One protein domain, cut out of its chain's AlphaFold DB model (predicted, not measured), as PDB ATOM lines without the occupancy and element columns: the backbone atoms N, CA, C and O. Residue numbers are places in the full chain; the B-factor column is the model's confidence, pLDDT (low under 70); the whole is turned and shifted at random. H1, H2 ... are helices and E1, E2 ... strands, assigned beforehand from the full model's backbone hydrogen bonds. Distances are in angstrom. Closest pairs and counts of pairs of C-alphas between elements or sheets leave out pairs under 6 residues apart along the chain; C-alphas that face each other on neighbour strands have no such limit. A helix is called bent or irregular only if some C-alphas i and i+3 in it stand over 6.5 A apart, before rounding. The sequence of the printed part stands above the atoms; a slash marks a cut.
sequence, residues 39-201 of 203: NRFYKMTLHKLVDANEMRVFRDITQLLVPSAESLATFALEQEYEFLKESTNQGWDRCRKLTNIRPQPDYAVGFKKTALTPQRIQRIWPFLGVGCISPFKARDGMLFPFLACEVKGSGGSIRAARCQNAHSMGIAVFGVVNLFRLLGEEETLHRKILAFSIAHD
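This is residues 39 to 201 of the 203 residues of an uncharacterized protein of Piedraia hortae CBS 480.64 (UniProt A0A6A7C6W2). Look for a strongly twisted five-stranded sheet with the long helix H6 packed along one face and the shorter helices H2 and H3 over parts of the opposite face. H1 lies off one end, where residues 39 to 44 stick out, and H5 and H7 lie toward the other end. 163 residues are printed, with seven named helices and five named strands in the order H1 H2 H3 H4 E1 E2 H5 E3 E4 H6 H7 E5, a mixed class. The sheet is branched: E1 and E2, E2 and E4, and E3 and E4 are antiparallel neighbours, E4 and E5 parallel ones. The whole is compact, with a radius of gyration of the C-alphas of 17.2 A and spans of 53 by 39 by 32 A.

Start at H1, residues 42 to 49, close to but not clearly touching H2, residues 54 to 65; their closest C-alphas, Leu 49 and Val 57, are 6.9 A apart. H2 is on the sheet, only just over E4, residues 142 to 151, with 3 C-alphas. H3, residues 69 to 75, is on the same face, and touches H4, residues 79 to 83, closest at C-alphas 73 and 81, 4.8 A. E1, residues 84 to 88, and E2, residues 107 to 111, form a hairpin, with N 85 and O 110 within hydrogen-bond range at 2.8 A. On the other side of E2 lies E4, with N 111 and O 143 at 2.7 A. H5, residues 118 to 128, is not on the sheet. E3, residues 137 to 139, forms a hairpin with E4, with N 138 and O 142 at 3.0 A. E4 bends by 84 degrees at residue 145. H6, residues 158 to 183, is on the opposite face from H2, at a height over the sheet of 8.2 A, and runs along E4 at 12 degrees on the local plane; their closest C-alphas, Glu 150 and Ala 161, are 5.2 A apart. With residues 177 to 180 alone H6 touches H7, residues 186 to 189, closest at C-alphas 180 and 186, 4.8 A. E4, H6 with H7, and E5, residues 196 to 200, make a strand-helix-strand unit, two parallel neighbour strands with helices between, its crossover right-handed; N 150 and O 198 are 3.0 A apart. Every O i to N i+4 pair is within range in H1, H3 and H6; H2 has 6 of 8, H5 5 of 7, H4 0 of 1 beside 1 of 2 O i to N i+3 pairs, and H7 is too short for such a pair.

Find C-alpha 42 at (182.486, -129.234, 361.420), where H1 begins. H2 spans 14.8 A and H5 13.0 A; both are irregular, with C-alphas 60 and 63 at 7.0 A and C-alphas 123 and 126 at 7.4 A. E4 spans 20.7 A. From C-alpha 158 at (183.095, -148.315, 369.416) H6 runs 37.5 A, and E5 ends at C-alpha 200 at (179.695, -144.421, 365.405).

The two C-alphas farthest apart, Arg 40 and Pro 126, are 54.5 A apart. The printed part has no cut, and its one long link is residues 89 to 106, between E1 and E2. The mean pLDDT of the printed part is 91.8, and residues 76 to 77 are under 70.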
ATOM      1  N   ASN A  39     181.726-128.058 356.358       81.44
ATOM      2  CA  ASN A  39     183.111-127.699 356.680       81.44
ATOM      3  C   ASN A  39     183.233-126.407 357.509       81.44
ATOM      4  O   ASN A  39     184.158-126.281 358.314       81.44
ATOM      5  N   ARG A  40     182.295-125.462 357.355       84.56
ATOM      6  CA  ARG A  40     182.229-124.217 358.139       84.56
ATOM      7  C   ARG A  40     181.970-124.469 359.625       84.56
ATOM      8  O   ARG A  40     182.487-123.736 360.465       84.56
ATOM      9  N   PHE A  41     181.176-125.489 359.954       83.31
ATOM     10  CA  PHE A  41     180.742-125.796 361.321       83.31
ATOM     11  C   PHE A  41     181.382-127.061 361.890       83.31
ATOM     12  O   PHE A  41     181.386-127.221 363.106       83.31
ATOM     13  N   TYR A  42     181.980-127.912 361.054       84.00
ATOM     14  CA  TYR A  42     182.486-129.234 361.420       84.00
ATOM     15  C   TYR A  42     183.354-129.233 362.688       84.00
ATOM     16  O   TYR A  42     183.059-129.947 363.644       84.00
ATOM     17  N   LYS A  43     184.368-128.358 362.768       86.12
ATOM     18  CA  LYS A  43     185.220-128.250 363.968       86.12
ATOM     19  C   LYS A  43     184.427-127.854 365.218       86.12
ATOM     20  O   LYS A  43     184.659-128.398 366.291       86.12
ATOM     21  N   MET A  44     183.483-126.922 365.085       88.25
ATOM     22  CA  MET A  44     182.620-126.487 366.187       88.25
ATOM     23  C   MET A  44     181.674-127.612 366.628       88.25
ATOM     24  O   MET A  44     181.438-127.777 367.823       88.25
ATOM     25  N   THR A  45     181.148-128.391 365.679       87.50
ATOM     26  CA  THR A  45     180.361-129.599 365.947       87.50
ATOM     27  C   THR A  45     181.182-130.593 366.761       87.50
ATOM     28  O   THR A  45     180.737-130.978 367.838       87.50
ATOM     29  N   LEU A  46     182.396-130.940 366.315       86.00
ATOM     30  CA  LEU A  46     183.277-131.864 367.038       86.00
ATOM     31  C   LEU A  46     183.583-131.370 368.456       86.00
ATOM     32  O   LEU A  46     183.431-132.122 369.412       86.00
ATOM     33  N   HIS A  47     183.912-130.085 368.623       87.44
ATOM     34  CA  HIS A  47     184.144-129.501 369.949       87.44
ATOM     35  C   HIS A  47     182.934-129.632 370.886       87.44
ATOM     36  O   HIS A  47     183.111-129.865 372.078       87.44
ATOM     37  N   LYS A  48     181.705-129.518 370.366       86.69
ATOM     38  CA  LYS A  48     180.477-129.705 371.159       86.69
ATOM     39  C   LYS A  48     180.217-131.167 371.534       86.69
ATOM     40  O   LYS A  48     179.411-131.408 372.433       86.69
ATOM     41  N   LEU A  49     180.852-132.115 370.848       89.06
ATOM     42  CA  LEU A  49     180.679-133.549 371.071       89.06
ATOM     43  C   LEU A  49     181.738-134.161 371.995       89.06
ATOM     44  O   LEU A  49     181.510-135.264 372.481       89.06
ATOM     45  N   VAL A  50     182.825-133.443 372.308       87.00
ATOM     46  CA  VAL A  50     183.945-133.942 373.136       87.00
ATOM     47  C   VAL A  50     183.480-134.609 374.435       87.00
ATOM     48  O   VAL A  50     183.969-135.685 374.763       87.00
ATOM     49  N   ASP A  51     182.490-134.032 375.121       87.94
ATOM     50  CA  ASP A  51     181.918-134.573 376.368       87.94
ATOM     51  C   ASP A  51     180.447-135.002 376.204       87.94
ATOM     52  O   ASP A  51     179.699-135.147 377.176       87.94
ATOM     53  N   ALA A  52     179.985-135.176 374.963       90.81
ATOM     54  CA  ALA A  52     178.607-135.558 374.690       90.81
ATOM     55  C   ALA A  52     178.340-136.999 375.137       90.81
ATOM     56  O   ALA A  52     179.054-137.936 374.782       90.81
ATOM     57  N   ASN A  53     177.251-137.191 375.881       93.44
ATOM     58  CA  ASN A  53     176.749-138.526 376.182       93.44
ATOM     59  C   ASN A  53     176.120-139.183 374.937       93.44
ATOM     60  O   ASN A  53     175.849-138.526 373.933       93.44
ATOM     61  N   GLU A  54     175.853-140.486 375.024       94.75
ATOM     62  CA  GLU A  54     175.316-141.289 373.916       94.75
ATOM     63  C   GLU A  54     174.037-140.690 373.315       94.75
ATOM     64  O   GLU A  54     173.939-140.528 372.104       94.75
ATOM     65  N   MET A  55     173.106-140.234 374.159       95.12
ATOM     66  CA  MET A  55     171.857-139.601 373.719       95.12
ATOM     67  C   MET A  55     172.081-138.303 372.939       95.12
ATOM     68  O   MET A  55     171.333-137.991 372.011       95.12
ATOM     69  N   ARG A  56     173.095-137.519 373.317       93.56
ATOM     70  CA  ARG A  56     173.437-136.278 372.627       93.56
ATOM     71  C   ARG A  56     174.035-136.563 371.254       93.56
ATOM     72  O   ARG A  56     173.631-135.913 370.293       93.56
ATOM     73  N   VAL A  57     174.940-137.540 371.165       94.31
ATOM     74  CA  VAL A  57     175.501-138.002 369.887       94.31
ATOM     75  C   VAL A  57     174.394-138.592 369.009       94.31
ATOM     76  O   VAL A  57     174.319-138.260 367.829       94.31
ATOM     77  N   PHE A  58     173.481-139.376 369.593       95.06
ATOM     78  CA  PHE A  58     172.333-139.942 368.887       95.06
ATOM     79  C   PHE A  58     171.502-138.863 368.195       95.06
ATOM     80  O   PHE A  58     171.266-138.883 366.989       95.06
ATOM     81  N   ARG A  59     171.067-137.876 368.979       92.81
ATOM     82  CA  ARG A  59     170.179-136.820 368.502       92.81
ATOM     83  C   ARG A  59     170.848-135.924 367.462       92.81
ATOM     84  O   ARG A  59     170.210-135.580 366.474       92.81
ATOM     85  N   ASP A  60     172.089-135.511 367.711       90.75
ATOM     86  CA  ASP A  60     172.746-134.493 366.887       90.75
ATOM     87  C   ASP A  60     173.412-135.096 365.640       90.75
ATOM     88  O   ASP A  60     173.467-134.429 364.612       90.75
ATOM     89  N   ILE A  61     173.909-136.339 365.708       91.31
ATOM     90  CA  ILE A  61     174.722-136.943 364.641       91.31
ATOM     91  C   ILE A  61     174.052-138.141 363.979       91.31
ATOM     92  O   ILE A  61     174.099-138.236 362.753       91.31
ATOM     93  N   THR A  62     173.412-139.047 364.732       93.00
ATOM     94  CA  THR A  62     172.921-140.309 364.143       93.00
ATOM     95  C   THR A  62     171.957-140.062 362.998       93.00
ATOM     96  O   THR A  62     172.102-140.699 361.967       93.00
ATOM     97  N   GLN A  63     171.037-139.102 363.111       89.50
ATOM     98  CA  GLN A  63     170.064-138.822 362.044       89.50
ATOM     99  C   GLN A  63     170.676-138.179 360.787       89.50
ATOM    100  O   GLN A  63     170.038-138.174 359.738       89.50
ATOM    101  N   LEU A  64     171.907-137.661 360.865       88.06
ATOM    102  CA  LEU A  64     172.652-137.188 359.696       88.06
ATOM    103  C   LEU A  64     173.397-138.329 358.982       88.06
ATOM    104  O   LEU A  64     173.680-138.215 357.794       88.06
ATOM    105  N   LEU A  65     173.728-139.408 359.699       89.38
ATOM    106  CA  LEU A  65     174.376-140.610 359.152       89.38
ATOM    107  C   LEU A  65     173.356-141.666 358.709       89.38
ATOM    108  O   LEU A  65     173.556-142.368 357.722       89.38
ATOM    109  N   VAL A  66     172.280-141.794 359.479       92.44
ATOM    110  CA  VAL A  66     171.217-142.786 359.346       92.44
ATOM    111  C   VAL A  66     169.879-142.054 359.464       92.44
ATOM    112  O   VAL A  66     169.310-141.978 360.558       92.44
ATOM    113  N   PRO A  67     169.395-141.449 358.367       91.31
ATOM    114  CA  PRO A  67     168.148-140.698 358.386       91.31
ATOM    115  C   PRO A  67     166.953-141.569 358.781       91.31
ATOM    116  O   PRO A  67     166.897-142.757 358.455       91.31
ATOM    117  N   SER A  68     165.970-140.961 359.446       93.50
ATOM    118  CA  SER A  68     164.712-141.621 359.800       93.50
ATOM    119  C   SER A  68     163.960-142.079 358.548       93.50
ATOM    120  O   SER A  68     163.466-141.260 357.770       93.50
ATOM    121  N   ALA A  69     163.825-143.395 358.386       93.25
ATOM    122  CA  ALA A  69     163.056-144.004 357.307       93.25
ATOM    123  C   ALA A  69     161.578-143.571 357.332       93.25
ATOM    124  O   ALA A  69     160.999-143.302 356.282       93.25
ATOM    125  N   GLU A  70     160.965-143.456 358.517       93.75
ATOM    126  CA  GLU A  70     159.561-143.021 358.630       93.75
ATOM    127  C   GLU A  70     159.396-141.518 358.321       93.75
ATOM    128  O   GLU A  70     158.389-141.106 357.735       93.75
ATOM    129  N   SER A  71     160.403-140.694 358.634       91.75
ATOM    130  CA  SER A  71     160.416-139.280 358.236       91.75
ATOM    131  C   SER A  71     160.603-139.120 356.728       91.75
ATOM    132  O   SER A  71     159.902-138.312 356.119       91.75
ATOM    133  N   LEU A  72     161.490-139.907 356.106       89.56
ATOM    134  CA  LEU A  72     161.674-139.919 354.651       89.56
ATOM    135  C   LEU A  72     160.384-140.317 353.922       89.56
ATOM    136  O   LEU A  72     159.969-139.615 353.002       89.56
ATOM    137  N   ALA A  73     159.683-141.355 354.393       90.31
ATOM    138  CA  ALA A  73     158.377-141.743 353.844       90.31
ATOM    139  C   ALA A  73     157.353-140.592 353.886       90.31
ATOM    140  O   ALA A  73     156.570-140.410 352.956       90.31
ATOM    141  N   THR A  74     157.380-139.799 354.962       87.00
ATOM    142  CA  THR A  74     156.422-138.712 355.197       87.00
ATOM    143  C   THR A  74     156.741-137.463 354.376       87.00
ATOM    144  O   THR A  74     155.859-136.901 353.728       87.00
ATOM    145  N   PHE A  75     157.987-136.991 354.436       78.56
ATOM    146  CA  PHE A  75     158.368-135.669 353.935       78.56
ATOM    147  C   PHE A  75     158.977-135.693 352.534       78.56
ATOM    148  O   PHE A  75     158.834-134.712 351.807       78.56
ATOM    149  N   ALA A  76     159.642-136.783 352.146       65.38
ATOM    150  CA  ALA A  76     160.334-136.869 350.862       65.38
ATOM    151  C   ALA A  76     159.455-137.450 349.736       65.38
ATOM    152  O   ALA A  76     159.893-137.515 348.593       65.38
ATOM    153  N   LEU A  77     158.207-137.853 350.038       65.38
ATOM    154  CA  LEU A  77     157.301-138.559 349.114       65.38
ATOM    155  C   LEU A  77     157.925-139.832 348.506       65.38
ATOM    156  O   LEU A  77     157.489-140.316 347.459       65.38
ATOM    157  N   GLU A  78     158.925-140.401 349.176       78.56
ATOM    158  CA  GLU A  78     159.599-141.618 348.746       78.56
ATOM    159  C   GLU A  78     158.753-142.825 349.165       78.56
ATOM    160  O   GLU A  78     158.917-143.398 350.244       78.56
ATOM    161  N   GLN A  79     157.803-143.200 348.299       81.56
ATOM    162  CA  GLN A  79     156.820-144.264 348.555       81.56
ATOM    163  C   GLN A  79     157.457-145.606 348.950       81.56
ATOM    164  O   GLN A  79     156.826-146.418 349.625       81.56
ATOM    165  N   GLU A  80     158.710-145.836 348.563       84.50
ATOM    166  CA  GLU A  80     159.475-147.036 348.909       84.50
ATOM    167  C   GLU A  80     159.685-147.183 350.429       84.50
ATOM    168  O   GLU A  80     159.686-148.303 350.947       84.50
ATOM    169  N   TYR A  81     159.767-146.070 351.169       91.12
ATOM    170  CA  TYR A  81     159.967-146.063 352.622       91.12
ATOM    171  C   TYR A  81     158.671-146.281 353.403       91.12
ATOM    172  O   TYR A  81     158.722-146.632 354.582       91.12
ATOM    173  N   GLU A  82     157.499-146.154 352.769       93.06
ATOM    174  CA  GLU A  82     156.209-146.373 353.439       93.06
ATOM    175  C   GLU A  82     156.096-147.802 353.981       93.06
ATOM    176  O   GLU A  82     155.415-148.056 354.972       93.06
ATOM    177  N   PHE A  83     156.810-148.753 353.386       94.62
ATOM    178  CA  PHE A  83     156.836-150.141 353.833       94.62
ATOM    179  C   PHE A  83     157.834-150.409 354.961       94.62
ATOM    180  O   PHE A  83     157.873-151.529 355.477       94.62
ATOM    181  N   LEU A  84     158.618-149.412 355.368       96.50
ATOM    182  CA  LEU A  84     159.630-149.535 356.406       96.50
ATOM    183  C   LEU A  84     159.076-149.142 357.772       96.50
ATOM    184  O   LEU A  84     158.212-148.278 357.910       96.50
ATOM    185  N   LYS A  85     159.563-149.829 358.798       96.62
ATOM    186  CA  LYS A  85     159.284-149.584 360.210       96.62
ATOM    187  C   LYS A  85     160.609-149.279 360.878       96.62
ATOM    188  O   LYS A  85     161.529-150.088 360.759       96.62
ATOM    189  N   GLU A  86     160.682-148.191 361.632       96.56
ATOM    190  CA  GLU A  86     161.840-147.912 362.479       96.56
ATOM    191  C   GLU A  86     161.579-148.225 363.958       96.56
ATOM    192  O   GLU A  86     160.440-148.415 364.409       96.56
ATOM    193  N   SER A  87     162.663-148.332 364.719       96.94
ATOM    194  CA  SER A  87     162.643-148.411 366.175       96.94
ATOM    195  C   SER A  87     163.844-147.685 366.757       96.94
ATOM    196  O   SER A  87     164.952-147.876 366.262       96.94
ATOM    197  N   THR A  88     163.633-146.952 367.847       97.12
ATOM    198  CA  THR A  88     164.681-146.188 368.532       97.12
ATOM    199  C   THR A  88     164.821-146.676 369.965       97.12
ATOM    200  O   THR A  88     163.855-146.591 370.725       97.12
ATOM    201  N   ASN A  89     165.992-147.205 370.326       96.62
ATOM    202  CA  ASN A  89     166.307-147.747 371.652       96.62
ATOM    203  C   ASN A  89     165.226-148.715 372.186       96.62
ATOM    204  O   ASN A  89     164.814-148.673 373.348       96.62
ATOM    205  N   GLN A  90     164.706-149.581 371.311       96.81
ATOM    206  CA  GLN A  90     163.663-150.551 371.652       96.81
ATOM    207  C   GLN A  90     164.199-151.971 371.571       96.81
ATOM    208  O   GLN A  90     164.815-152.383 370.588       96.81
ATOM    209  N   GLY A  91     163.925-152.743 372.621       96.44
ATOM    210  CA  GLY A  91     164.325-154.140 372.682       96.44
ATOM    211  C   GLY A  91     163.663-154.975 371.587       96.44
ATOM    212  O   GLY A  91     162.467-154.848 371.328       96.44
ATOM    213  N   TRP A  92     164.434-155.876 370.990       96.19
ATOM    214  CA  TRP A  92     163.943-156.897 370.070       96.19
ATOM    215  C   TRP A  92     163.390-158.077 370.874       96.19
ATOM    216  O   TRP A  92     164.046-159.098 371.094       96.19
ATOM    217  N   ASP A  93     162.192-157.893 371.410       94.25
ATOM    218  CA  ASP A  93     161.516-158.789 372.349       94.25
ATOM    219  C   ASP A  93     160.750-159.941 371.684       94.25
ATOM    220  O   ASP A  93     160.425-160.927 372.350       94.25
ATOM    221  N   ARG A  94     160.503-159.857 370.373       94.12
ATOM    222  CA  ARG A  94     159.814-160.894 369.587       94.12
ATOM    223  C   ARG A  94     160.741-161.684 368.669       94.12
ATOM    224  O   ARG A  94     160.260-162.537 367.926       94.12
ATOM    225  N   CYS A  95     162.049-161.439 368.733       92.81
ATOM    226  CA  CYS A  95     163.025-162.161 367.929       92.81
ATOM    227  C   CYS A  95     163.407-163.515 368.531       92.81
ATOM    228  O   CYS A  95     163.471-163.698 369.753       92.81
ATOM    229  N   ARG A  96     163.732-164.472 367.661       90.31
ATOM    230  CA  ARG A  96     164.470-165.666 368.071       90.31
ATOM    231  C   ARG A  96     165.904-165.261 368.401       90.31
ATOM    232  O   ARG A  96     166.669-164.888 367.518       90.31
ATOM    233  N   LYS A  97     166.265-165.342 369.678       86.44
ATOM    234  CA  LYS A  97     167.583-164.916 370.149       86.44
ATOM    235  C   LYS A  97     168.671-165.912 369.727       86.44
ATOM    236  O   LYS A  97     168.466-167.121 369.821       86.44
ATOM    237  N   LEU A  98     169.836-165.401 369.322       87.19
ATOM    238  CA  LEU A  98     171.053-166.207 369.113       87.19
ATOM    239  C   LEU A  98     171.837-166.449 370.410       87.19
ATOM    240  O   LEU A  98     172.568-167.426 370.531       87.19
ATOM    241  N   THR A  99     171.682-165.557 371.386       87.19
ATOM    242  CA  THR A  99     172.302-165.641 372.713       87.19
ATOM    243  C   THR A  99     171.260-165.290 373.776       87.19
ATOM    244  O   THR A  99     170.140-164.898 373.454       87.19
ATOM    245  N   ASN A 100     171.604-165.381 375.060       87.06
ATOM    246  CA  ASN A 100     170.677-164.984 376.127       87.06
ATOM    247  C   ASN A 100     170.443-163.461 376.195       87.06
ATOM    248  O   ASN A 100     169.502-163.016 376.856       87.06
ATOM    249  N   ILE A 101     171.257-162.664 375.496       89.88
ATOM    250  CA  ILE A 101     171.169-161.202 375.487       89.88
ATOM    251  C   ILE A 101     170.107-160.765 374.476       89.88
ATOM    252  O   ILE A 101     170.142-161.137 373.302       89.88
ATOM    253  N   ARG A 102     169.153-159.949 374.937       93.62
ATOM    254  CA  ARG A 102     168.157-159.307 374.074       93.62
ATOM    255  C   ARG A 102     168.817-158.133 373.333       93.62
ATOM    256  O   ARG A 102     169.316-157.244 374.019       93.62
ATOM    257  N   PRO A 103     168.798-158.091 371.990       96.19
ATOM    258  CA  PRO A 103     169.232-156.907 371.251       96.19
ATOM    259  C   PRO A 103     168.356-155.696 371.571       96.19
ATOM    260  O   PRO A 103     167.149-155.842 371.776       96.19
ATOM    261  N   GLN A 104     168.956-154.514 371.586       97.44
ATOM    262  CA  GLN A 104     168.257-153.240 371.732       97.44
ATOM    263  C   GLN A 104     169.064-152.156 371.007       97.44
ATOM    264  O   GLN A 104     169.742-151.383 371.671       97.44
ATOM    265  N   PRO A 105     169.045-152.145 369.661       97.81
ATOM    266  CA  PRO A 105     169.758-151.131 368.895       97.81
ATOM    267  C   PRO A 105     169.266-149.723 369.226       97.81
ATOM    268  O   PRO A 105     168.061-149.522 369.432       97.81
ATOM    269  N   ASP A 106     170.175-148.750 369.191       98.00
ATOM    270  CA  ASP A 106     169.833-147.335 369.356       98.00
ATOM    271  C   ASP A 106     168.911-146.859 368.237       98.00
ATOM    272  O   ASP A 106     167.943-146.145 368.492       98.00
ATOM    273  N   TYR A 107     169.145-147.332 367.013       98.31
ATOM    274  CA  TYR A 107     168.217-147.200 365.896       98.31
ATOM    275  C   TYR A 107     168.192-148.483 365.067       98.31
ATOM    276  O   TYR A 107     169.205-149.161 364.914       98.31
ATOM    277  N   ALA A 108     167.034-148.852 364.534       98.25
ATOM    278  CA  ALA A 108     166.898-150.024 363.681       98.25
ATOM    279  C   ALA A 108     165.779-149.839 362.662       98.25
ATOM    280  O   ALA A 108     164.784-149.176 362.951       98.25
ATOM    281  N   VAL A 109     165.920-150.490 361.507       98.19
ATOM    282  CA  VAL A 109     164.910-150.491 360.443       98.19
ATOM    283  C   VAL A 109     164.625-151.920 359.998       98.19
ATOM    284  O   VAL A 109     165.524-152.752 359.836       98.19
ATOM    285  N   GLY A 110     163.342-152.195 359.808       97.81
ATOM    286  CA  GLY A 110     162.831-153.399 359.173       97.81
ATOM    287  C   GLY A 110     161.590-153.077 358.355       97.81
ATOM    288  O   GLY A 110     161.282-151.920 358.088       97.81
ATOM    289  N   PHE A 111     160.848-154.105 357.981       96.75
ATOM    290  CA  PHE A 111     159.644-153.988 357.172       96.75
ATOM    291  C   PHE A 111     158.378-154.001 358.030       96.75
ATOM    292  O   PHE A 111     158.216-154.813 358.947       96.75
ATOM    293  N   LYS A 112     157.418-153.142 357.691       95.44
ATOM    294  CA  LYS A 112     156.033-153.267 358.149       95.44
ATOM    295  C   LYS A 112     155.421-154.543 357.561       95.44
ATOM    296  O   LYS A 112     155.812-155.031 356.503       95.44
ATOM    297  N   LYS A 113     154.360-155.047 358.197       92.69
ATOM    298  CA  LYS A 113     153.549-156.155 357.652       92.69
ATOM    299  C   LYS A 113     153.004-155.843 356.247       92.69
ATOM    300  O   LYS A 113     152.872-156.749 355.431       92.69
ATOM    301  N   THR A 114     152.712-154.573 355.977       92.44
ATOM    302  CA  THR A 114     152.205-154.064 354.694       92.44
ATOM    303  C   THR A 114     153.221-154.136 353.555       92.44
ATOM    304  O   THR A 114     152.815-154.050 352.404       92.44
ATOM    305  N   ALA A 115     154.509-154.366 353.844       93.69
ATOM    306  CA  ALA A 115     155.533-154.626 352.828       93.69
ATOM    307  C   ALA A 115     155.315-155.951 352.075       93.69
ATOM    308  O   ALA A 115     155.910-156.202 351.029       93.69
ATOM    309  N   LEU A 116     154.494-156.844 352.633       91.75
ATOM    310  CA  LEU A 116     154.221-158.161 352.081       91.75
ATOM    311  C   LEU A 116     152.783-158.235 351.582       91.75
ATOM    312  O   LEU A 116     151.853-157.744 352.222       91.75
ATOM    313  N   THR A 117     152.588-158.934 350.463       93.25
ATOM    314  CA  THR A 117     151.242-159.200 349.951       93.25
ATOM    315  C   THR A 117     150.436-160.034 350.956       93.25
ATOM    316  O   THR A 117     151.017-160.849 351.687       93.25
ATOM    317  N   PRO A 118     149.096-159.911 350.981       92.44
ATOM    318  CA  PRO A 118     148.250-160.711 351.868       92.44
ATOM    319  C   PRO A 118     148.510-162.222 351.762       92.44
ATOM    320  O   PRO A 118     148.551-162.921 352.774       92.44
ATOM    321  N   GLN A 119     148.782-162.722 350.553       93.31
ATOM    322  CA  GLN A 119     149.101-164.128 350.299       93.31
ATOM    323  C   GLN A 119     150.444-164.534 350.924       93.31
ATOM    324  O   GLN A 119     150.551-165.611 351.510       93.31
ATOM    325  N   ARG A 120     151.472-163.674 350.843       90.75
ATOM    326  CA  ARG A 120     152.766-163.914 351.507       90.75
ATOM    327  C   ARG A 120     152.603-163.918 353.023       90.75
ATOM    328  O   ARG A 120     153.114-164.824 353.673       90.75
ATOM    329  N   ILE A 121     151.834-162.974 353.568       88.94
ATOM    330  CA  ILE A 121     151.494-162.929 354.995       88.94
ATOM    331  C   ILE A 121     150.820-164.219 355.450       88.94
ATOM    332  O   ILE A 121     151.221-164.765 356.472       88.94
ATOM    333  N   GLN A 122     149.833-164.721 354.708       89.25
ATOM    334  CA  GLN A 122     149.128-165.949 355.071       89.25
ATOM    335  C   GLN A 122     150.081-167.149 355.156       89.25
ATOM    336  O   GLN A 122     149.973-167.951 356.080       89.25
ATOM    337  N   ARG A 123     151.058-167.237 354.244       88.19
ATOM    338  CA  ARG A 123     152.064-168.313 354.238       88.19
ATOM    339  C   ARG A 123     152.998-168.270 355.444       88.19
ATOM    340  O   ARG A 123     153.335-169.316 355.985       88.19
ATOM    341  N   ILE A 124     153.404-167.078 355.880       86.56
ATOM    342  CA  ILE A 124     154.324-166.918 357.022       86.56
ATOM    343  C   ILE A 124     153.598-166.714 358.360       86.56
ATOM    344  O   ILE A 124     154.243-166.674 359.407       86.56
ATOM    345  N   TRP A 125     152.265-166.608 358.352       84.88
ATOM    346  CA  TRP A 125     151.438-166.370 359.538       84.88
ATOM    347  C   TRP A 125     151.693-167.342 360.699       84.88
ATOM    348  O   TRP A 125     151.786-166.850 361.828       84.88
ATOM    349  N   PRO A 126     151.904-168.660 360.474       86.00
ATOM    350  CA  PRO A 126     152.234-169.595 361.555       86.00
ATOM    351  C   PRO A 126     153.461-169.182 362.380       86.00
ATOM    352  O   PRO A 126     153.571-169.543 363.547       86.00
ATOM    353  N   PHE A 127     154.360-168.385 361.798       82.00
ATOM    354  CA  PHE A 127     155.558-167.873 362.454       82.00
ATOM    355  C   PHE A 127     155.407-166.430 362.959       82.00
ATOM    356  O   PHE A 127     156.260-165.967 363.710       82.00
ATOM    357  N   LEU A 128     154.375-165.690 362.541       83.00
ATOM    358  CA  LEU A 128     154.227-164.250 362.802       83.00
ATOM    359  C   LEU A 128     153.134-163.874 363.807       83.00
ATOM    360  O   LEU A 128     153.030-162.682 364.119       83.00
ATOM    361  N   GLY A 129     152.362-164.841 364.310       72.25
ATOM    362  CA  GLY A 129     151.228-164.628 365.214       72.25
ATOM    363  C   GLY A 129     151.471-163.614 366.346       72.25
ATOM    364  O   GLY A 129     152.607-163.328 366.749       72.25
ATOM    365  N   VAL A 130     150.382-163.025 366.844       74.25
ATOM    366  CA  VAL A 130     150.426-161.992 367.893       74.25
ATOM    367  C   VAL A 130     151.133-162.541 369.134       74.25
ATOM    368  O   VAL A 130     150.824-163.633 369.597       74.25
ATOM    369  N   GLY A 131     152.123-161.804 369.645       75.94
ATOM    370  CA  GLY A 131     152.912-162.211 370.813       75.94
ATOM    371  C   GLY A 131     153.925-163.340 370.570       75.94
ATOM    372  O   GLY A 131     154.770-163.574 371.435       75.94
ATOM    373  N   CYS A 132     153.903-164.006 369.408       82.94
ATOM    374  CA  CYS A 132     154.835-165.087 369.093       82.94
ATOM    375  C   CYS A 132     156.274-164.578 368.979       82.94
ATOM    376  O   CYS A 132     156.536-163.555 368.338       82.94
ATOM    377  N   ILE A 133     157.208-165.353 369.530       90.81
ATOM    378  CA  ILE A 133     158.623-165.259 369.177       90.81
ATOM    379  C   ILE A 133     158.786-165.815 367.761       90.81
ATOM    380  O   ILE A 133     158.298-166.904 367.463       90.81
ATOM    381  N   SER A 134     159.481-165.081 366.897       91.44
ATOM    382  CA  SER A 134     159.692-165.463 365.504       91.44
ATOM    383  C   SER A 134     161.143-165.260 365.085       91.44
ATOM    384  O   SER A 134     161.764-164.277 365.494       91.44
ATOM    385  N   PRO A 135     161.689-166.108 364.198       88.88
ATOM    386  CA  PRO A 135     162.914-165.768 363.483       88.88
ATOM    387  C   PRO A 135     162.724-164.580 362.521       88.88
ATOM    388  O   PRO A 135     163.707-163.977 362.121       88.88
ATOM    389  N   PHE A 136     161.487-164.220 362.159       92.94
ATOM    390  CA  PHE A 136     161.202-163.251 361.094       92.94
ATOM    391  C   PHE A 136     160.836-161.845 361.581       92.94
ATOM    392  O   PHE A 136     160.500-160.997 360.758       92.94
ATOM    393  N   LYS A 137     160.841-161.573 362.893       93.56
ATOM    394  CA  LYS A 137     160.534-160.236 363.426       93.56
ATOM    395  C   LYS A 137     161.417-159.876 364.608       93.56
ATOM    396  O   LYS A 137     161.740-160.730 365.426       93.56
ATOM    397  N   ALA A 138     161.785-158.603 364.696       95.38
ATOM    398  CA  ALA A 138     162.537-158.056 365.824       95.38
ATOM    399  C   ALA A 138     161.623-157.839 367.036       95.38
ATOM    400  O   ALA A 138     161.889-158.296 368.148       95.38
ATOM    401  N   ARG A 139     160.516-157.147 366.776       94.00
ATOM    402  CA  ARG A 139     159.505-156.697 367.728       94.00
ATOM    403  C   ARG A 139     158.158-156.616 367.023       94.00
ATOM    404  O   ARG A 139     158.080-156.766 365.798       94.00
ATOM    405  N   ASP A 140     157.093-156.387 367.779       91.38
ATOM    406  CA  ASP A 140     155.769-156.225 367.181       91.38
ATOM    407  C   ASP A 140     155.767-155.062 366.169       91.38
ATOM    408  O   ASP A 140     156.221-153.953 366.453       91.38
ATOM    409  N   GLY A 141     155.307-155.353 364.949       91.56
ATOM    410  CA  GLY A 141     155.262-154.403 363.832       91.56
ATOM    411  C   GLY A 141     156.523-154.306 362.962       91.56
ATOM    412  O   GLY A 141     156.439-153.675 361.912       91.56
ATOM    413  N   MET A 142     157.645-154.938 363.332       96.12
ATOM    414  CA  MET A 142     158.902-154.901 362.564       96.12
ATOM    415  C   MET A 142     159.331-156.306 362.125       96.12
ATOM    416  O   MET A 142     159.930-157.063 362.895       96.12
ATOM    417  N   LEU A 143     159.027-156.646 360.875       95.50
ATOM    418  CA  LEU A 143     159.434-157.880 360.205       95.50
ATOM    419  C   LEU A 143     160.800-157.700 359.542       95.50
ATOM    420  O   LEU A 143     161.110-156.602 359.102       95.50
ATOM    421  N   PHE A 144     161.584-158.772 359.443       96.19
ATOM    422  CA  PHE A 144     162.860-158.818 358.717       96.19
ATOM    423  C   PHE A 144     163.704-157.541 358.907       96.19
ATOM    424  O   PHE A 144     163.889-156.787 357.950       96.19
ATOM    425  N   PRO A 145     164.156-157.241 360.143       97.56
ATOM    426  CA  PRO A 145     165.071-156.125 360.350       97.56
ATOM    427  C   PRO A 145     166.290-156.309 359.443       97.56
ATOM    428  O   PRO A 145     166.771-157.428 359.291       97.56
ATOM    429  N   PHE A 146     166.775-155.231 358.844       97.44
ATOM    430  CA  PHE A 146     167.933-155.268 357.946       97.44
ATOM    431  C   PHE A 146     168.931-154.147 358.230       97.44
ATOM    432  O   PHE A 146     170.005-154.146 357.642       97.44
ATOM    433  N   LEU A 147     168.602-153.211 359.124       97.81
ATOM    434  CA  LEU A 147     169.504-152.155 359.563       97.81
ATOM    435  C   LEU A 147     169.501-152.066 361.087       97.81
ATOM    436  O   LEU A 147     168.435-152.028 361.703       97.81
ATOM    437  N   ALA A 148     170.688-151.993 361.683       98.06
ATOM    438  CA  ALA A 148     170.872-151.580 363.072       98.06
ATOM    439  C   ALA A 148     171.973-150.524 363.169       98.06
ATOM    440  O   ALA A 148     172.991-150.595 362.480       98.06
ATOM    441  N   CYS A 149     171.764-149.553 364.041       98.25
ATOM    442  CA  CYS A 149     172.735-148.544 364.389       98.25
ATOM    443  C   CYS A 149     172.948-148.552 365.899       98.25
ATOM    444  O   CYS A 149     171.988-148.575 366.671       98.25
ATOM    445  N   GLU A 150     174.214-148.505 366.290       98.12
ATOM    446  CA  GLU A 150     174.659-148.393 367.675       98.12
ATOM    447  C   GLU A 150     175.574-147.182 367.762       98.12
ATOM    448  O   GLU A 150     176.558-147.070 367.024       98.12
ATOM    449  N   VAL A 151     175.240-146.274 368.661       97.19
ATOM    450  CA  VAL A 151     176.009-145.070 368.930       97.19
ATOM    451  C   VAL A 151     176.650-145.190 370.299       97.19
ATOM    452  O   VAL A 151     176.156-145.893 371.180       97.19
ATOM    453  N   LYS A 152     177.789-144.534 370.494       95.94
ATOM    454  CA  LYS A 152     178.403-144.403 371.813       95.94
ATOM    455  C   LYS A 152     178.706-142.940 372.102       95.94
ATOM    456  O   LYS A 152     179.032-142.165 371.209       95.94
ATOM    457  N   GLY A 153     178.554-142.557 373.365       92.81
ATOM    458  CA  GLY A 153     178.985-141.243 373.840       92.81
ATOM    459  C   GLY A 153     180.504-141.153 373.987       92.81
ATOM    460  O   GLY A 153     181.227-142.125 373.756       92.81
ATOM    461  N   SER A 154     180.974-139.999 374.454       88.44
ATOM    462  CA  SER A 154     182.368-139.808 374.851       88.44
ATOM    463  C   SER A 154     182.801-140.849 375.891       88.44
ATOM    464  O   SER A 154     182.066-141.160 376.832       88.44
ATOM    465  N   GLY A 155     183.975-141.447 375.679       85.19
ATOM    466  CA  GLY A 155     184.510-142.539 376.501       85.19
ATOM    467  C   GLY A 155     183.841-143.905 376.291       85.19
ATOM    468  O   GLY A 155     184.253-144.892 376.905       85.19
ATOM    469  N   GLY A 156     182.825-143.995 375.428       87.75
ATOM    470  CA  GLY A 156     182.205-145.259 375.052       87.75
ATOM    471  C   GLY A 156     183.083-146.090 374.112       87.75
ATOM    472  O   GLY A 156     183.986-145.594 373.446       87.75
ATOM    473  N   SER A 157     182.835-147.401 374.055       92.94
ATOM    474  CA  SER A 157     183.628-148.306 373.218       92.94
ATOM    475  C   SER A 157     182.959-148.544 371.867       92.94
ATOM    476  O   SER A 157     182.001-149.315 371.782       92.94
ATOM    477  N   ILE A 158     183.531-148.000 370.788       92.75
ATOM    478  CA  ILE A 158     183.095-148.315 369.416       92.75
ATOM    479  C   ILE A 158     183.133-149.821 369.118       92.75
ATOM    480  O   ILE A 158     182.313-150.356 368.373       92.75
ATOM    481  N   ARG A 159     184.056-150.558 369.753       93.38
ATOM    482  CA  ARG A 159     184.113-152.021 369.655       93.38
ATOM    483  C   ARG A 159     182.880-152.675 370.277       93.38
ATOM    484  O   ARG A 159     182.384-153.649 369.721       93.38
ATOM    485  N   ALA A 160     182.378-152.153 371.398       93.12
ATOM    486  CA  ALA A 160     181.134-152.636 371.992       93.12
ATOM    487  C   ALA A 160     179.942-152.389 371.056       93.12
ATOM    488  O   ALA A 160     179.199-153.334 370.798       93.12
ATOM    489  N   ALA A 161     179.846-151.195 370.455       95.56
ATOM    490  CA  ALA A 161     178.827-150.874 369.449       95.56
ATOM    491  C   ALA A 161     178.847-151.867 368.274       95.56
ATOM    492  O   ALA A 161     177.828-152.449 367.911       95.56
ATOM    493  N   ARG A 162     180.038-152.150 367.727       95.25
ATOM    494  CA  ARG A 162     180.217-153.147 366.658       95.25
ATOM    495  C   ARG A 162     179.784-154.550 367.087       95.25
ATOM    496  O   ARG A 162     179.152-155.246 366.300       95.25
ATOM    497  N   CYS A 163     180.078-154.970 368.318       93.75
ATOM    498  CA  CYS A 163     179.624-156.260 368.843       93.75
ATOM    499  C   CYS A 163     178.097-156.326 369.012       93.75
ATOM    500  O   CYS A 163     177.494-157.355 368.710       93.75
ATOM    501  N   GLN A 164     177.466-155.249 369.484       95.38
ATOM    502  CA  GLN A 164     176.009-155.163 369.615       95.38
ATOM    503  C   GLN A 164     175.332-155.226 368.241       95.38
ATOM    504  O   GLN A 164     174.428-156.038 368.037       95.38
ATOM    505  N   ASN A 165     175.844-154.470 367.269       96.75
ATOM    506  CA  ASN A 165     175.406-154.544 365.877       96.75
ATOM    507  C   ASN A 165     175.602-155.937 365.278       96.75
ATOM    508  O   ASN A 165     174.679-156.465 364.669       96.75
ATOM    509  N   ALA A 166     176.758-156.568 365.491       95.19
ATOM    510  CA  ALA A 166     177.023-157.929 365.030       95.19
ATOM    511  C   ALA A 166     175.991-158.933 365.573       95.19
ATOM    512  O   ALA A 166     175.496-159.779 364.828       95.19
ATOM    513  N   HIS A 167     175.620-158.816 366.851       95.31
ATOM    514  CA  HIS A 167     174.578-159.646 367.462       95.31
ATOM    515  C   HIS A 167     173.200-159.400 366.832       95.31
ATOM    516  O   HIS A 167     172.520-160.350 366.437       95.31
ATOM    517  N   SER A 168     172.809-158.133 366.678       96.69
ATOM    518  CA  SER A 168     171.549-157.737 366.033       96.69
ATOM    519  C   SER A 168     171.477-158.215 364.578       96.69
ATOM    520  O   SER A 168     170.489-158.824 364.167       96.69
ATOM    521  N   MET A 169     172.543-158.017 363.803       96.56
ATOM    522  CA  MET A 169     172.613-158.430 362.400       96.56
ATOM    523  C   MET A 169     172.676-159.942 362.238       96.56
ATOM    524  O   MET A 169     172.060-160.476 361.321       96.56
ATOM    525  N   GLY A 170     173.311-160.660 363.166       95.38
ATOM    526  CA  GLY A 170     173.233-162.117 363.206       95.38
ATOM    527  C   GLY A 170     171.784-162.607 363.294       95.38
ATOM    528  O   GLY A 170     171.398-163.510 362.556       95.38
ATOM    529  N   ILE A 171     170.961-161.990 364.148       95.50
ATOM    530  CA  ILE A 171     169.533-162.331 364.285       95.50
ATOM    531  C   ILE A 171     168.749-161.975 363.017       95.50
ATOM    532  O   ILE A 171     167.961-162.793 362.538       95.50
ATOM    533  N   ALA A 172     168.980-160.784 362.461       96.31
ATOM    534  CA  ALA A 172     168.364-160.326 361.216       96.31
ATOM    535  C   ALA A 172     168.623-161.298 360.051       96.31
ATOM    536  O   ALA A 172     167.689-161.836 359.450       96.31
ATOM    537  N   VAL A 173     169.901-161.585 359.794       96.12
ATOM    538  CA  VAL A 173     170.355-162.497 358.740       96.12
ATOM    539  C   VAL A 173     169.834-163.910 358.982       96.12
ATOM    540  O   VAL A 173     169.358-164.555 358.048       96.12
ATOM    541  N   PHE A 174     169.853-164.384 360.233       93.81
ATOM    542  CA  PHE A 174     169.296-165.688 360.586       93.81
ATOM    543  C   PHE A 174     167.828-165.799 360.157       93.81
ATOM    544  O   PHE A 174     167.443-166.818 359.586       93.81
ATOM    545  N   GLY A 175     167.017-164.762 360.369       93.19
ATOM    546  CA  GLY A 175     165.620-164.732 359.937       93.19
ATOM    547  C   GLY A 175     165.437-164.946 358.437       93.19
ATOM    548  O   GLY A 175     164.674-165.824 358.027       93.19
ATOM    549  N   VAL A 176     166.168-164.186 357.621       94.94
ATOM    550  CA  VAL A 176     166.104-164.275 356.153       94.94
ATOM    551  C   VAL A 176     166.605-165.635 355.664       94.94
ATOM    552  O   VAL A 176     165.922-166.303 354.894       94.94
ATOM    553  N   VAL A 177     167.746-166.105 356.171       94.69
ATOM    554  CA  VAL A 177     168.311-167.406 355.783       94.69
ATOM    555  C   VAL A 177     167.372-168.558 356.141       94.69
ATOM    556  O   VAL A 177     167.198-169.474 355.342       94.69
ATOM    557  N   ASN A 178     166.719-168.525 357.309       92.25
ATOM    558  CA  ASN A 178     165.743-169.559 357.672       92.25
ATOM    559  C   ASN A 178     164.529-169.550 356.741       92.25
ATOM    560  O   ASN A 178     164.037-170.621 356.400       92.25
ATOM    561  N   LEU A 179     164.062-168.375 356.308       92.81
ATOM    562  CA  LEU A 179     162.975-168.298 355.334       92.81
ATOM    563  C   LEU A 179     163.372-168.968 354.012       92.81
ATOM    564  O   LEU A 179     162.609-169.778 353.500       92.81
ATOM    565  N   PHE A 180     164.556-168.667 353.479       94.44
ATOM    566  CA  PHE A 180     165.000-169.239 352.204       94.44
ATOM    567  C   PHE A 180     165.291-170.740 352.304       94.44
ATOM    568  O   PHE A 180     164.929-171.474 351.394       94.44
ATOM    569  N   ARG A 181     165.809-171.223 353.442       93.69
ATOM    570  CA  ARG A 181     165.940-172.669 353.710       93.69
ATOM    571  C   ARG A 181     164.602-173.396 353.720       93.69
ATOM    572  O   ARG A 181     164.495-174.493 353.191       93.69
ATOM    573  N   LEU A 182     163.560-172.792 354.298       90.94
ATOM    574  CA  LEU A 182     162.210-173.372 354.264       90.94
ATOM    575  C   LEU A 182     161.657-173.487 352.837       90.94
ATOM    576  O   LEU A 182     160.764-174.295 352.599       90.94
ATOM    577  N   LEU A 183     162.167-172.673 351.912       91.81
ATOM    578  CA  LEU A 183     161.804-172.700 350.499       91.81
ATOM    579  C   LEU A 183     162.739-173.585 349.656       91.81
ATOM    580  O   LEU A 183     162.420-173.815 348.497       91.81
ATOM    581  N   GLY A 184     163.844-174.092 350.219       95.06
ATOM    582  CA  GLY A 184     164.887-174.816 349.478       95.06
ATOM    583  C   GLY A 184     165.730-173.920 348.561       95.06
ATOM    584  O   GLY A 184     166.269-174.394 347.568       95.06
ATOM    585  N   GLU A 185     165.797-172.622 348.865       96.19
ATOM    586  CA  GLU A 185     166.399-171.576 348.027       96.19
ATOM    587  C   GLU A 185     167.581-170.878 348.729       96.19
ATOM    588  O   GLU A 185     167.970-169.767 348.367       96.19
ATOM    589  N   GLU A 186     168.161-171.468 349.775       95.25
ATOM    590  CA  GLU A 186     169.233-170.845 350.564       95.25
ATOM    591  C   GLU A 186     170.491-170.513 349.756       95.25
ATOM    592  O   GLU A 186     171.147-169.509 350.038       95.25
ATOM    593  N   GLU A 187     170.785-171.291 348.714       95.12
ATOM    594  CA  GLU A 187     171.920-171.054 347.819       95.12
ATOM    595  C   GLU A 187     171.782-169.724 347.070       95.12
ATOM    596  O   GLU A 187     172.778-169.077 346.747       95.12
ATOM    597  N   THR A 188     170.553-169.233 346.875       96.19
ATOM    598  CA  THR A 188     170.321-167.922 346.254       96.19
ATOM    599  C   THR A 188     170.807-166.759 347.118       96.19
ATOM    600  O   THR A 188     170.959-165.650 346.600       96.19
ATOM    601  N   LEU A 189     171.046-166.985 348.413       95.69
ATOM    602  CA  LEU A 189     171.576-165.996 349.352       95.69
ATOM    603  C   LEU A 189     173.098-166.072 349.499       95.69
ATOM    604  O   LEU A 189     173.681-165.233 350.188       95.69
ATOM    605  N   HIS A 190     173.747-167.070 348.894       93.81
ATOM    606  CA  HIS A 190     175.174-167.290 349.066       93.81
ATOM    607  C   HIS A 190     175.968-166.029 348.691       93.81
ATOM    608  O   HIS A 190     175.847-165.510 347.583       93.81
ATOM    609  N   ARG A 191     176.775-165.537 349.646       94.00
ATOM    610  CA  ARG A 191     177.642-164.347 349.524       94.00
ATOM    611  C   ARG A 191     176.923-163.018 349.236       94.00
ATOM    612  O   ARG A 191     177.592-162.032 348.931       94.00
ATOM    613  N   LYS A 192     175.595-162.955 349.365       95.25
ATOM    614  CA  LYS A 192     174.842-161.702 349.228       95.25
ATOM    615  C   LYS A 192     174.850-160.897 350.520       95.25
ATOM    616  O   LYS A 192     174.830-161.458 351.616       95.25
ATOM    617  N   ILE A 193     174.810-159.574 350.390       94.06
ATOM    618  CA  ILE A 193     174.531-158.686 351.523       94.06
ATOM    619  C   ILE A 193     173.048-158.795 351.884       94.06
ATOM    620  O   ILE A 193     172.178-158.609 351.037       94.06
ATOM    621  N   LEU A 194     172.768-159.095 353.153       95.50
ATOM    622  CA  LEU A 194     171.403-159.291 353.661       95.50
ATOM    623  C   LEU A 194     170.998-158.265 354.720       95.50
ATOM    624  O   LEU A 194     169.811-158.110 354.998       95.50
ATOM    625  N   ALA A 195     171.969-157.595 355.335       95.94
ATOM    626  CA  ALA A 195     171.737-156.592 356.358       95.94
ATOM    627  C   ALA A 195     172.928-155.626 356.441       95.94
ATOM    628  O   ALA A 195     174.056-155.984 356.095       95.94
ATOM    629  N   PHE A 196     172.669-154.422 356.934       95.12
ATOM    630  CA  PHE A 196     173.634-153.352 357.141       95.12
ATOM    631  C   PHE A 196     173.695-152.988 358.621       95.12
ATOM    632  O   PHE A 196     172.703-153.063 359.342       95.12
ATOM    633  N   SER A 197     174.855-152.532 359.083       96.38
ATOM    634  CA  SER A 197     174.940-151.927 360.407       96.38
ATOM    635  C   SER A 197     175.879-150.744 360.432       96.38
ATOM    636  O   SER A 197     176.873-150.725 359.708       96.38
ATOM    637  N   ILE A 198     175.551-149.769 361.271       96.50
ATOM    638  CA  ILE A 198     176.304-148.527 361.414       96.50
ATOM    639  C   ILE A 198     176.703-148.389 362.877       96.50
ATOM    640  O   ILE A 198     175.881-148.516 363.781       96.50
ATOM    641  N   ALA A 199     177.991-148.190 363.125       96.19
ATOM    642  CA  ALA A 199     178.506-147.918 364.457       96.19
ATOM    643  C   ALA A 199     179.291-146.615 364.404       96.19
ATOM    644  O   ALA A 199     180.189-146.488 363.571       96.19
ATOM    645  N   HIS A 200     178.969-145.680 365.288       94.19
ATOM    646  CA  HIS A 200     179.695-144.421 365.405       94.19
ATOM    647  C   HIS A 200     179.742-143.951 366.860       94.19
ATOM    648  O   HIS A 200     179.005-144.445 367.713       94.19
ATOM    649  N   ASP A 201     180.624-143.008 367.152       92.38
ATOM    650  CA  ASP A 201     180.729-142.388 368.466       92.38
ATOM    651  C   ASP A 201     180.946-140.873 368.336       92.38
ATOM    652  O   ASP A 201     180.615-140.281 367.305       92.38
TER     653      ASP A 201